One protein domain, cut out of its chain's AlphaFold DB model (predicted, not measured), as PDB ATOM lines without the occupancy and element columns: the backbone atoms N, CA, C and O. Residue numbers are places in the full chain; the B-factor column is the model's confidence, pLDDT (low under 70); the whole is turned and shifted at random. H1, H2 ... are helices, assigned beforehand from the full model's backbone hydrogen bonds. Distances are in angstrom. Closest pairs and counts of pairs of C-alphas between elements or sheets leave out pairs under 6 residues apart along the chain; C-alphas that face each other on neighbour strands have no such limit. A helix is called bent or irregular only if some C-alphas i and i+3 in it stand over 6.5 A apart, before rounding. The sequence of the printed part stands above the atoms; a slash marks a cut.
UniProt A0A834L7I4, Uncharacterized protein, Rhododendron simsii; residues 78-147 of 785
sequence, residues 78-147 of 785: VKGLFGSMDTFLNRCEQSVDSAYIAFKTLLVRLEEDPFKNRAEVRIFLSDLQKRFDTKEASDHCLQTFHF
ATOM      1  N   VAL A  78     312.604 282.809 319.739       52.75
ATOM      2  CA  VAL A  78     311.469 283.662 319.380       52.75
ATOM      3  C   VAL A  78     311.451 284.777 320.434       52.75
ATOM      4  O   VAL A  78     310.902 284.590 321.529       52.75
ATOM      5  N   LYS A  79     312.162 285.884 320.176       48.91
ATOM      6  CA  LYS A  79     312.417 286.970 321.126       48.91
ATOM      7  C   LYS A  79     311.065 287.471 321.634       48.91
ATOM      8  O   LYS A  79     310.245 288.017 320.894       48.91
ATOM      9  N   GLY A  80     310.811 287.210 322.916       55.72
ATOM     10  CA  GLY A  80     309.657 287.705 323.667       55.72
ATOM     11  C   GLY A  80     308.560 286.696 324.033       55.72
ATOM     12  O   GLY A  80     307.808 287.007 324.948       55.72
ATOM     13  N   LEU A  81     308.442 285.512 323.405       62.34
ATOM     14  CA  LEU A  81     307.310 284.597 323.697       62.34
ATOM     15  C   LEU A  81     307.655 283.468 324.679       62.34
ATOM     16  O   LEU A  81     306.934 283.233 325.647       62.34
ATOM     17  N   PHE A  82     308.766 282.773 324.426       64.12
ATOM     18  CA  PHE A  82     309.198 281.627 325.235       64.12
ATOM     19  C   PHE A  82     310.604 281.790 325.821       64.12
ATOM     20  O   PHE A  82     310.999 280.979 326.642       64.12
ATOM     21  N   GLY A  83     311.367 282.827 325.459       67.88
ATOM     22  CA  GLY A  83     312.718 283.063 325.988       67.88
ATOM     23  C   GLY A  83     313.791 282.120 325.420       67.88
ATOM     24  O   GLY A  83     314.770 282.603 324.867       67.88
ATOM     25  N   SER A  84     313.598 280.797 325.490       82.06
ATOM     26  CA  SER A  84     314.500 279.774 324.930       82.06
ATOM     27  C   SER A  84     313.753 278.518 324.451       82.06
ATOM     28  O   SER A  84     312.615 278.270 324.858       82.06
ATOM     29  N   MET A  85     314.409 277.695 323.621       88.25
ATOM     30  CA  MET A  85     313.889 276.390 323.171       88.25
ATOM     31  C   MET A  85     313.552 275.462 324.351       88.25
ATOM     32  O   MET A  85     312.510 274.813 324.353       88.25
ATOM     33  N   ASP A  86     314.390 275.440 325.389       88.81
ATOM     34  CA  ASP A  86     314.156 274.604 326.576       88.81
ATOM     35  C   ASP A  86     312.934 275.064 327.375       88.81
ATOM     36  O   ASP A  86     312.189 274.246 327.901       88.81
ATOM     37  N   THR A  87     312.669 276.370 327.420       89.69
ATOM     38  CA  THR A  87     311.472 276.897 328.090       89.69
ATOM     39  C   THR A  87     310.195 276.501 327.348       89.69
ATOM     40  O   THR A  87     309.180 276.210 327.982       89.69
ATOM     41  N   PHE A  88     310.238 276.458 326.012       92.69
ATOM     42  CA  PHE A  88     309.141 275.934 325.197       92.69
ATOM     43  C   PHE A  88     308.910 274.440 325.468       92.69
ATOM     44  O   PHE A  88     307.782 274.038 325.751       92.69
ATOM     45  N   LEU A  89     309.975 273.633 325.463       92.69
ATOM     46  CA  LEU A  89     309.893 272.192 325.724       92.69
ATOM     47  C   LEU A  89     309.394 271.880 327.142       92.69
ATOM     48  O   LEU A  89     308.481 271.073 327.287       92.69
ATOM     49  N   ASN A  90     309.878 272.588 328.167       92.00
ATOM     50  CA  ASN A  90     309.424 272.428 329.556       92.00
ATOM     51  C   ASN A  90     307.925 272.725 329.737       92.00
ATOM     52  O   ASN A  90     307.286 272.179 330.637       92.00
ATOM     53  N   ARG A  91     307.353 273.616 328.912       90.81
ATOM     54  CA  ARG A  91     305.901 273.855 328.881       90.81
ATOM     55  C   ARG A  91     305.162 272.712 328.194       90.81
ATOM     56  O   ARG A  91     304.112 272.310 328.680       90.81
ATOM     57  N   CYS A  92     305.702 272.198 327.091       91.94
ATOM     58  CA  CYS A  92     305.104 271.077 326.368       91.94
ATOM     59  C   CYS A  92     305.097 269.792 327.207       91.94
ATOM     60  O   CYS A  92     304.107 269.075 327.184       91.94
ATOM     61  N   GLU A  93     306.140 269.548 328.006       92.69
ATOM     62  CA  GLU A  93     306.283 268.370 328.881       92.69
ATOM     63  C   GLU A  93     305.164 268.229 329.931       92.69
ATOM     64  O   GLU A  93     304.915 267.140 330.437       92.69
ATOM     65  N   GLN A  94     304.466 269.318 330.272       91.00
ATOM     66  CA  GLN A  94     303.453 269.299 331.333       91.00
ATOM     67  C   GLN A  94     302.212 268.475 330.968       91.00
ATOM     68  O   GLN A  94     301.640 267.814 331.833       91.00
ATOM     69  N   SER A  95     301.745 268.572 329.718       88.00
ATOM     70  CA  SER A  95     300.579 267.836 329.213       88.00
ATOM     71  C   SER A  95     300.367 268.063 327.714       88.00
ATOM     72  O   SER A  95     300.827 269.057 327.149       88.00
ATOM     73  N   VAL A  96     299.565 267.197 327.080       84.19
ATOM     74  CA  VAL A  96     299.095 267.371 325.689       84.19
ATOM     75  C   VAL A  96     298.419 268.735 325.486       84.19
ATOM     76  O   VAL A  96     298.633 269.389 324.466       84.19
ATOM     77  N   ASP A  97     297.634 269.199 326.464       87.25
ATOM     78  CA  ASP A  97     296.979 270.512 326.413       87.25
ATOM     79  C   ASP A  97     297.983 271.664 326.494       87.25
ATOM     80  O   ASP A  97     297.844 272.656 325.779       87.25
ATOM     81  N   SER A  98     299.018 271.529 327.325       88.88
ATOM     82  CA  SER A  98     300.067 272.544 327.458       88.88
ATOM     83  C   SER A  98     300.900 272.652 326.182       88.88
ATOM     84  O   SER A  98     301.175 273.763 325.725       88.88
ATOM     85  N   ALA A  99     301.229 271.516 325.559       89.88
ATOM     86  CA  ALA A  99     301.869 271.474 324.247       89.88
ATOM     87  C   ALA A  99     300.993 272.149 323.178       89.88
ATOM     88  O   ALA A  99     301.454 273.040 322.463       89.88
ATOM     89  N   TYR A 100     299.701 271.811 323.121       90.62
ATOM     90  CA  TYR A 100     298.754 272.445 322.201       90.62
ATOM     91  C   TYR A 100     298.669 273.968 322.395       90.62
ATOM     92  O   TYR A 100     298.754 274.713 321.422       90.62
ATOM     93  N   ILE A 101     298.558 274.454 323.637       90.81
ATOM     94  CA  ILE A 101     298.527 275.895 323.939       90.81
ATOM     95  C   ILE A 101     299.828 276.576 323.491       90.81
ATOM     96  O   ILE A 101     299.786 277.675 322.929       90.81
ATOM     97  N   ALA A 102     300.983 275.935 323.690       92.62
ATOM     98  CA  ALA A 102     302.270 276.474 323.256       92.62
ATOM     99  C   ALA A 102     302.324 276.650 321.727       92.62
ATOM    100  O   ALA A 102     302.663 277.734 321.245       92.62
ATOM    101  N   PHE A 103     301.899 275.642 320.961       93.44
ATOM    102  CA  PHE A 103     301.811 275.729 319.500       93.44
ATOM    103  C   PHE A 103     300.753 276.719 319.016       93.44
ATOM    104  O   PHE A 103     301.016 277.487 318.094       93.44
ATOM    105  N   LYS A 104     299.592 276.788 319.672       92.88
ATOM    106  CA  LYS A 104     298.568 277.798 319.378       92.88
ATOM    107  C   LYS A 104     299.102 279.220 319.563       92.88
ATOM    108  O   LYS A 104     298.789 280.106 318.777       92.88
ATOM    109  N   THR A 105     299.957 279.435 320.561       92.94
ATOM    110  CA  THR A 105     300.612 280.736 320.775       92.94
ATOM    111  C   THR A 105     301.570 281.073 319.620       92.94
ATOM    112  O   THR A 105     301.621 282.220 319.177       92.94
ATOM    113  N   LEU A 106     302.298 280.082 319.087       92.44
ATOM    114  CA  LEU A 106     303.122 280.260 317.883       92.44
ATOM    115  C   LEU A 106     302.270 280.560 316.641       92.44
ATOM    116  O   LEU A 106     302.655 281.414 315.844       92.44
ATOM    117  N   LEU A 107     301.114 279.905 316.495       93.50
ATOM    118  CA  LEU A 107     300.173 280.160 315.401       93.50
ATOM    119  C   LEU A 107     299.639 281.597 315.424       93.50
ATOM    120  O   LEU A 107     299.729 282.288 314.416       93.50
ATOM    121  N   VAL A 108     299.172 282.084 316.575       92.19
ATOM    122  CA  VAL A 108     298.722 283.481 316.712       92.19
ATOM    123  C   VAL A 108     299.835 284.450 316.294       92.19
ATOM    124  O   VAL A 108     299.603 285.382 315.525       92.19
ATOM    125  N   ARG A 109     301.082 284.181 316.702       89.69
ATOM    126  CA  ARG A 109     302.233 285.007 316.313       89.69
ATOM    127  C   ARG A 109     302.498 284.977 314.800       89.69
ATOM    128  O   ARG A 109     302.873 286.012 314.250       89.69
ATOM    129  N   LEU A 110     302.295 283.839 314.129       89.06
ATOM    130  CA  LEU A 110     302.392 283.713 312.664       89.06
ATOM    131  C   LEU A 110     301.359 284.586 311.921       89.06
ATOM    132  O   LEU A 110     301.638 285.026 310.801       89.06
ATOM    133  N   GLU A 111     300.202 284.847 312.536       87.56
ATOM    134  CA  GLU A 111     299.077 285.588 311.948       87.56
ATOM    135  C   GLU A 111     299.103 287.105 312.229       87.56
ATOM    136  O   GLU A 111     298.707 287.881 311.361       87.56
ATOM    137  N   GLU A 112     299.588 287.548 313.397       85.31
ATOM    138  CA  GLU A 112     299.504 288.953 313.851       85.31
ATOM    139  C   GLU A 112     300.334 289.971 313.035       85.31
ATOM    140  O   GLU A 112     299.829 291.039 312.686       85.31
ATOM    141  N   ASP A 113     301.607 289.677 312.729       79.19
ATOM    142  CA  ASP A 113     302.475 290.517 311.875       79.19
ATOM    143  C   ASP A 113     303.256 289.630 310.888       79.19
ATOM    144  O   ASP A 113     304.414 289.266 311.140       79.19
ATOM    145  N   PRO A 114     302.639 289.258 309.748       79.62
ATOM    146  CA  PRO A 114     303.221 288.336 308.776       79.62
ATOM    147  C   PRO A 114     304.618 288.718 308.279       79.62
ATOM    148  O   PRO A 114     305.425 287.837 307.990       79.62
ATOM    149  N   PHE A 115     304.915 290.018 308.182       74.81
ATOM    150  CA  PHE A 115     306.178 290.515 307.630       74.81
ATOM    151  C   PHE A 115     307.350 290.381 308.604       74.81
ATOM    152  O   PHE A 115     308.496 290.317 308.162       74.81
ATOM    153  N   LYS A 116     307.082 290.344 309.913       77.44
ATOM    154  CA  LYS A 116     308.121 290.219 310.945       77.44
ATOM    155  C   LYS A 116     308.173 288.832 311.566       77.44
ATOM    156  O   LYS A 116     309.258 288.304 311.788       77.44
ATOM    157  N   ASN A 117     307.015 288.236 311.820       86.44
ATOM    158  CA  ASN A 117     306.913 287.077 312.698       86.44
ATOM    159  C   ASN A 117     307.052 285.743 311.960       86.44
ATOM    160  O   ASN A 117     307.528 284.772 312.547       86.44
ATOM    161  N   ARG A 118     306.662 285.675 310.676       89.75
ATOM    162  CA  ARG A 118     306.707 284.420 309.906       89.75
ATOM    163  C   ARG A 118     308.102 283.832 309.831       89.75
ATOM    164  O   ARG A 118     308.256 282.634 310.043       89.75
ATOM    165  N   ALA A 119     309.107 284.675 309.601       89.19
ATOM    166  CA  ALA A 119     310.475 284.198 309.511       89.19
ATOM    167  C   ALA A 119     311.023 283.698 310.841       89.19
ATOM    168  O   ALA A 119     311.554 282.594 310.913       89.19
ATOM    169  N   GLU A 120     310.812 284.461 311.906       89.38
ATOM    170  CA  GLU A 120     311.238 284.089 313.250       89.38
ATOM    171  C   GLU A 120     310.617 282.759 313.707       89.38
ATOM    172  O   GLU A 120     311.330 281.851 314.132       89.38
ATOM    173  N   VAL A 121     309.294 282.612 313.577       91.69
ATOM    174  CA  VAL A 121     308.595 281.396 314.015       91.69
ATOM    175  C   VAL A 121     308.940 280.205 313.119       91.69
ATOM    176  O   VAL A 121     309.123 279.096 313.620       91.69
ATOM    177  N   ARG A 122     309.086 280.402 311.802       92.25
ATOM    178  CA  ARG A 122     309.452 279.317 310.882       92.25
ATOM    179  C   ARG A 122     310.868 278.797 311.129       92.25
ATOM    180  O   ARG A 122     311.054 277.580 311.073       92.25
ATOM    181  N   ILE A 123     311.824 279.680 311.424       91.38
ATOM    182  CA  ILE A 123     313.189 279.296 311.811       91.38
ATOM    183  C   ILE A 123     313.154 278.515 313.127       91.38
ATOM    184  O   ILE A 123     313.719 277.427 313.200       91.38
ATOM    185  N   PHE A 124     312.407 278.995 314.126       92.81
ATOM    186  CA  PHE A 124     312.240 278.276 315.391       92.81
ATOM    187  C   PHE A 124     311.673 276.862 315.194       92.81
ATOM    188  O   PHE A 124     312.179 275.912 315.786       92.81
ATOM    189  N   LEU A 125     310.663 276.694 314.335       92.94
ATOM    190  CA  LEU A 125     310.106 275.378 314.012       92.94
ATOM    191  C   LEU A 125     311.112 274.477 313.267       92.94
ATOM    192  O   LEU A 125     311.143 273.276 313.533       92.94
ATOM    193  N   SER A 126     311.964 275.033 312.390       91.38
ATOM    194  CA  SER A 126     313.080 274.288 311.771       91.38
ATOM    195  C   SER A 126     314.069 273.786 312.821       91.38
ATOM    196  O   SER A 126     314.492 272.634 312.777       91.38
ATOM    197  N   ASP A 127     314.449 274.650 313.762       90.81
ATOM    198  CA  ASP A 127     315.406 274.314 314.817       90.81
ATOM    199  C   ASP A 127     314.816 273.291 315.795       90.81
ATOM    200  O   ASP A 127     315.514 272.379 316.244       90.81
ATOM    201  N   LEU A 128     313.512 273.392 316.070       91.44
ATOM    202  CA  LEU A 128     312.770 272.419 316.865       91.44
ATOM    203  C   LEU A 128     312.747 271.042 316.186       91.44
ATOM    204  O   LEU A 128     313.006 270.043 316.850       91.44
ATOM    205  N   GLN A 129     312.505 270.982 314.872       90.44
ATOM    206  CA  GLN A 129     312.566 269.734 314.102       90.44
ATOM    207  C   GLN A 129     313.980 269.129 314.120       90.44
ATOM    208  O   GLN A 129     314.140 267.940 314.386       90.44
ATOM    209  N   LYS A 130     315.020 269.948 313.901       90.12
ATOM    210  CA  LYS A 130     316.432 269.513 313.904       90.12
ATOM    211  C   LYS A 130     316.895 268.968 315.257       90.12
ATOM    212  O   LYS A 130     317.826 268.173 315.302       90.12
ATOM    213  N   ARG A 131     316.254 269.369 316.361       88.75
ATOM    214  CA  ARG A 131     316.552 268.852 317.706       88.75
ATOM    215  C   ARG A 131     316.138 267.387 317.896       88.75
ATOM    216  O   ARG A 131     316.683 266.727 318.777       88.75
ATOM    217  N   PHE A 132     315.208 266.891 317.081       89.50
ATOM    218  CA  PHE A 132     314.680 265.525 317.139       89.50
ATOM    219  C   PHE A 132     314.810 264.823 315.775       89.50
ATOM    220  O   PHE A 132     313.853 264.248 315.265       89.50
ATOM    221  N   ASP A 133     315.997 264.898 315.168       82.12
ATOM    222  CA  ASP A 133     316.272 264.439 313.798       82.12
ATOM    223  C   ASP A 133     316.457 262.915 313.650       82.12
ATOM    224  O   ASP A 133     316.378 262.385 312.536       82.12
ATOM    225  N   THR A 134     316.677 262.191 314.750       85.00
ATOM    226  CA  THR A 134     316.731 260.723 314.764       85.00
ATOM    227  C   THR A 134     315.387 260.105 315.131       85.00
ATOM    228  O   THR A 134     314.565 260.705 315.824       85.00
ATOM    229  N   LYS A 135     315.169 258.851 314.714       80.00
ATOM    230  CA  LYS A 135     313.936 258.116 315.027       80.00
ATOM    231  C   LYS A 135     313.724 257.977 316.537       80.00
ATOM    232  O   LYS A 135     312.626 258.212 317.025       80.00
ATOM    233  N   GLU A 136     314.786 257.678 317.282       82.25
ATOM    234  CA  GLU A 136     314.734 257.562 318.741       82.25
ATOM    235  C   GLU A 136     314.399 258.902 319.413       82.25
ATOM    236  O   GLU A 136     313.646 258.934 320.386       82.25
ATOM    237  N   ALA A 137     314.929 260.016 318.895       83.56
ATOM    238  CA  ALA A 137     314.649 261.349 319.419       83.56
ATOM    239  C   ALA A 137     313.217 261.805 319.092       83.56
ATOM    240  O   ALA A 137     312.565 262.422 319.930       83.56
ATOM    241  N   SER A 138     312.712 261.454 317.909       83.00
ATOM    242  CA  SER A 138     311.327 261.663 317.480       83.00
ATOM    243  C   SER A 138     310.330 260.903 318.365       83.00
ATOM    244  O   SER A 138     309.371 261.492 318.868       83.00
ATOM    245  N   ASP A 139     310.578 259.613 318.617       82.62
ATOM    246  CA  ASP A 139     309.729 258.794 319.493       82.62
ATOM    247  C   ASP A 139     309.736 259.341 320.929       82.62
ATOM    248  O   ASP A 139     308.686 259.449 321.569       82.62
ATOM    249  N   HIS A 140     310.906 259.765 321.416       86.12
ATOM    250  CA  HIS A 140     311.036 260.443 322.703       86.12
ATOM    251  C   HIS A 140     310.279 261.781 322.734       86.12
ATOM    252  O   HIS A 140     309.604 262.076 323.716       86.12
ATOM    253  N   CYS A 141     310.325 262.565 321.654       88.38
ATOM    254  CA  CYS A 141     309.612 263.835 321.548       88.38
ATOM    255  C   CYS A 141     308.098 263.655 321.693       88.38
ATOM    256  O   CYS A 141     307.460 264.364 322.473       88.38
ATOM    257  N   LEU A 142     307.529 262.662 321.008       85.88
ATOM    258  CA  LEU A 142     306.099 262.380 321.090       85.88
ATOM    259  C   LEU A 142     305.686 261.902 322.492       85.88
ATOM    260  O   LEU A 142     304.644 262.317 322.999       85.88
ATOM    261  N   GLN A 143     306.508 261.059 323.126       85.31
ATOM    262  CA  GLN A 143     306.238 260.516 324.462       85.31
ATOM    263  C   GLN A 143     306.382 261.558 325.575       85.31
ATOM    264  O   GLN A 143     305.579 261.567 326.506       85.31
ATOM    265  N   THR A 144     307.398 262.418 325.492       88.56
ATOM    266  CA  THR A 144     307.775 263.341 326.573       88.56
ATOM    267  C   THR A 144     307.218 264.743 326.373       88.56
ATOM    268  O   THR A 144     306.773 265.349 327.337       88.56
ATOM    269  N   PHE A 145     307.197 265.263 325.146       90.94
ATOM    270  CA  PHE A 145     306.743 266.629 324.858       90.94
ATOM    271  C   PHE A 145     305.390 266.685 324.139       90.94
ATOM    272  O   PHE A 145     304.894 267.773 323.861       90.94
ATOM    273  N   HIS A 146     304.766 265.535 323.861       90.50
ATOM    274  CA  HIS A 146     303.411 265.435 323.310       90.50
ATOM    275  C   HIS A 146     303.216 266.085 321.929       90.50
ATOM    276  O   HIS A 146     302.111 266.516 321.593       90.50
ATOM    277  N   PHE A 147     304.263 266.133 321.105       91.38
ATOM    278  CA  PHE A 147     304.172 266.501 319.693       91.38
ATOM    279  C   PHE A 147     305.257 265.797 318.874       91.38
ATOM    280  O   PHE A 147     306.245 265.305 319.416       91.38
TER     281      PHE A 147
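Overview. This is residues 78 to 147 of the 785 residues of an uncharacterized protein of Rhododendron simsii (UniProt A0A834L7I4). Look for a helical hairpin, H2 and H3, that opens as a V from its tight turn, with H4 standing across the open end and H1 over one side of the V, packed on the early part of H2. Residues 111 to 116, at the tip of the V, stick out. The printed part has 70 residues with four named helices, H1 to H4 in that order, and no named strand; its class is all helix. It is compact, with a radius of gyration of the C-alphas of 12.2 A, yet elongated in outline, spanning 36 by 23 by 17 A.

Along the chain. Find C-alpha 85 at (313.889, 276.390, 323.171), where H1 begins; it holds residues 85 to 92 and measures 10.8 A. H2, residues 96 to 112, runs 24.6 A to C-alpha 112 at (299.504, 288.953, 313.851). H3, residues 114 to 130, runs 23.6 A and is only just irregular: C-alphas 116 and 119 are 6.6 A apart. H4, residues 135 to 145, runs 14.9 A to C-alpha 145 at (306.743, 266.629, 324.858).

Arrangement. H1 touches residues 98 to 102 of H2 at a steep tilt of 55 degrees, opposite ways; the closest C-alphas, of Cys 92 and Ala 99, are 3.9 A apart. In the hairpin, residues 106 to 111 of H2 touch residues 117 to 121 of H3, closest at C-alphas 110 and 118, 5.2 A; the tilt of 34.8 degrees is shallow, only just short of steep. H3 and H4 are apart. H4 only just touches H1, with 3 pairs of C-alphas within 8 A, the closest those of Cys 92 and Phe 145 at 5.0 A. Every O i to N i+4 pair is within hydrogen-bond range in H1, H2 and H4, and 10 of 13 are in H3.

Size, cuts and confidence. The C-alphas farthest apart, of Asp 113 and Glu 136, are 35.8 A from each other. The printed part has no cut, and its three links between helices are tight. Look at residues 78 to 83 for pLDDT under 70; the mean of the printed part is 85.9.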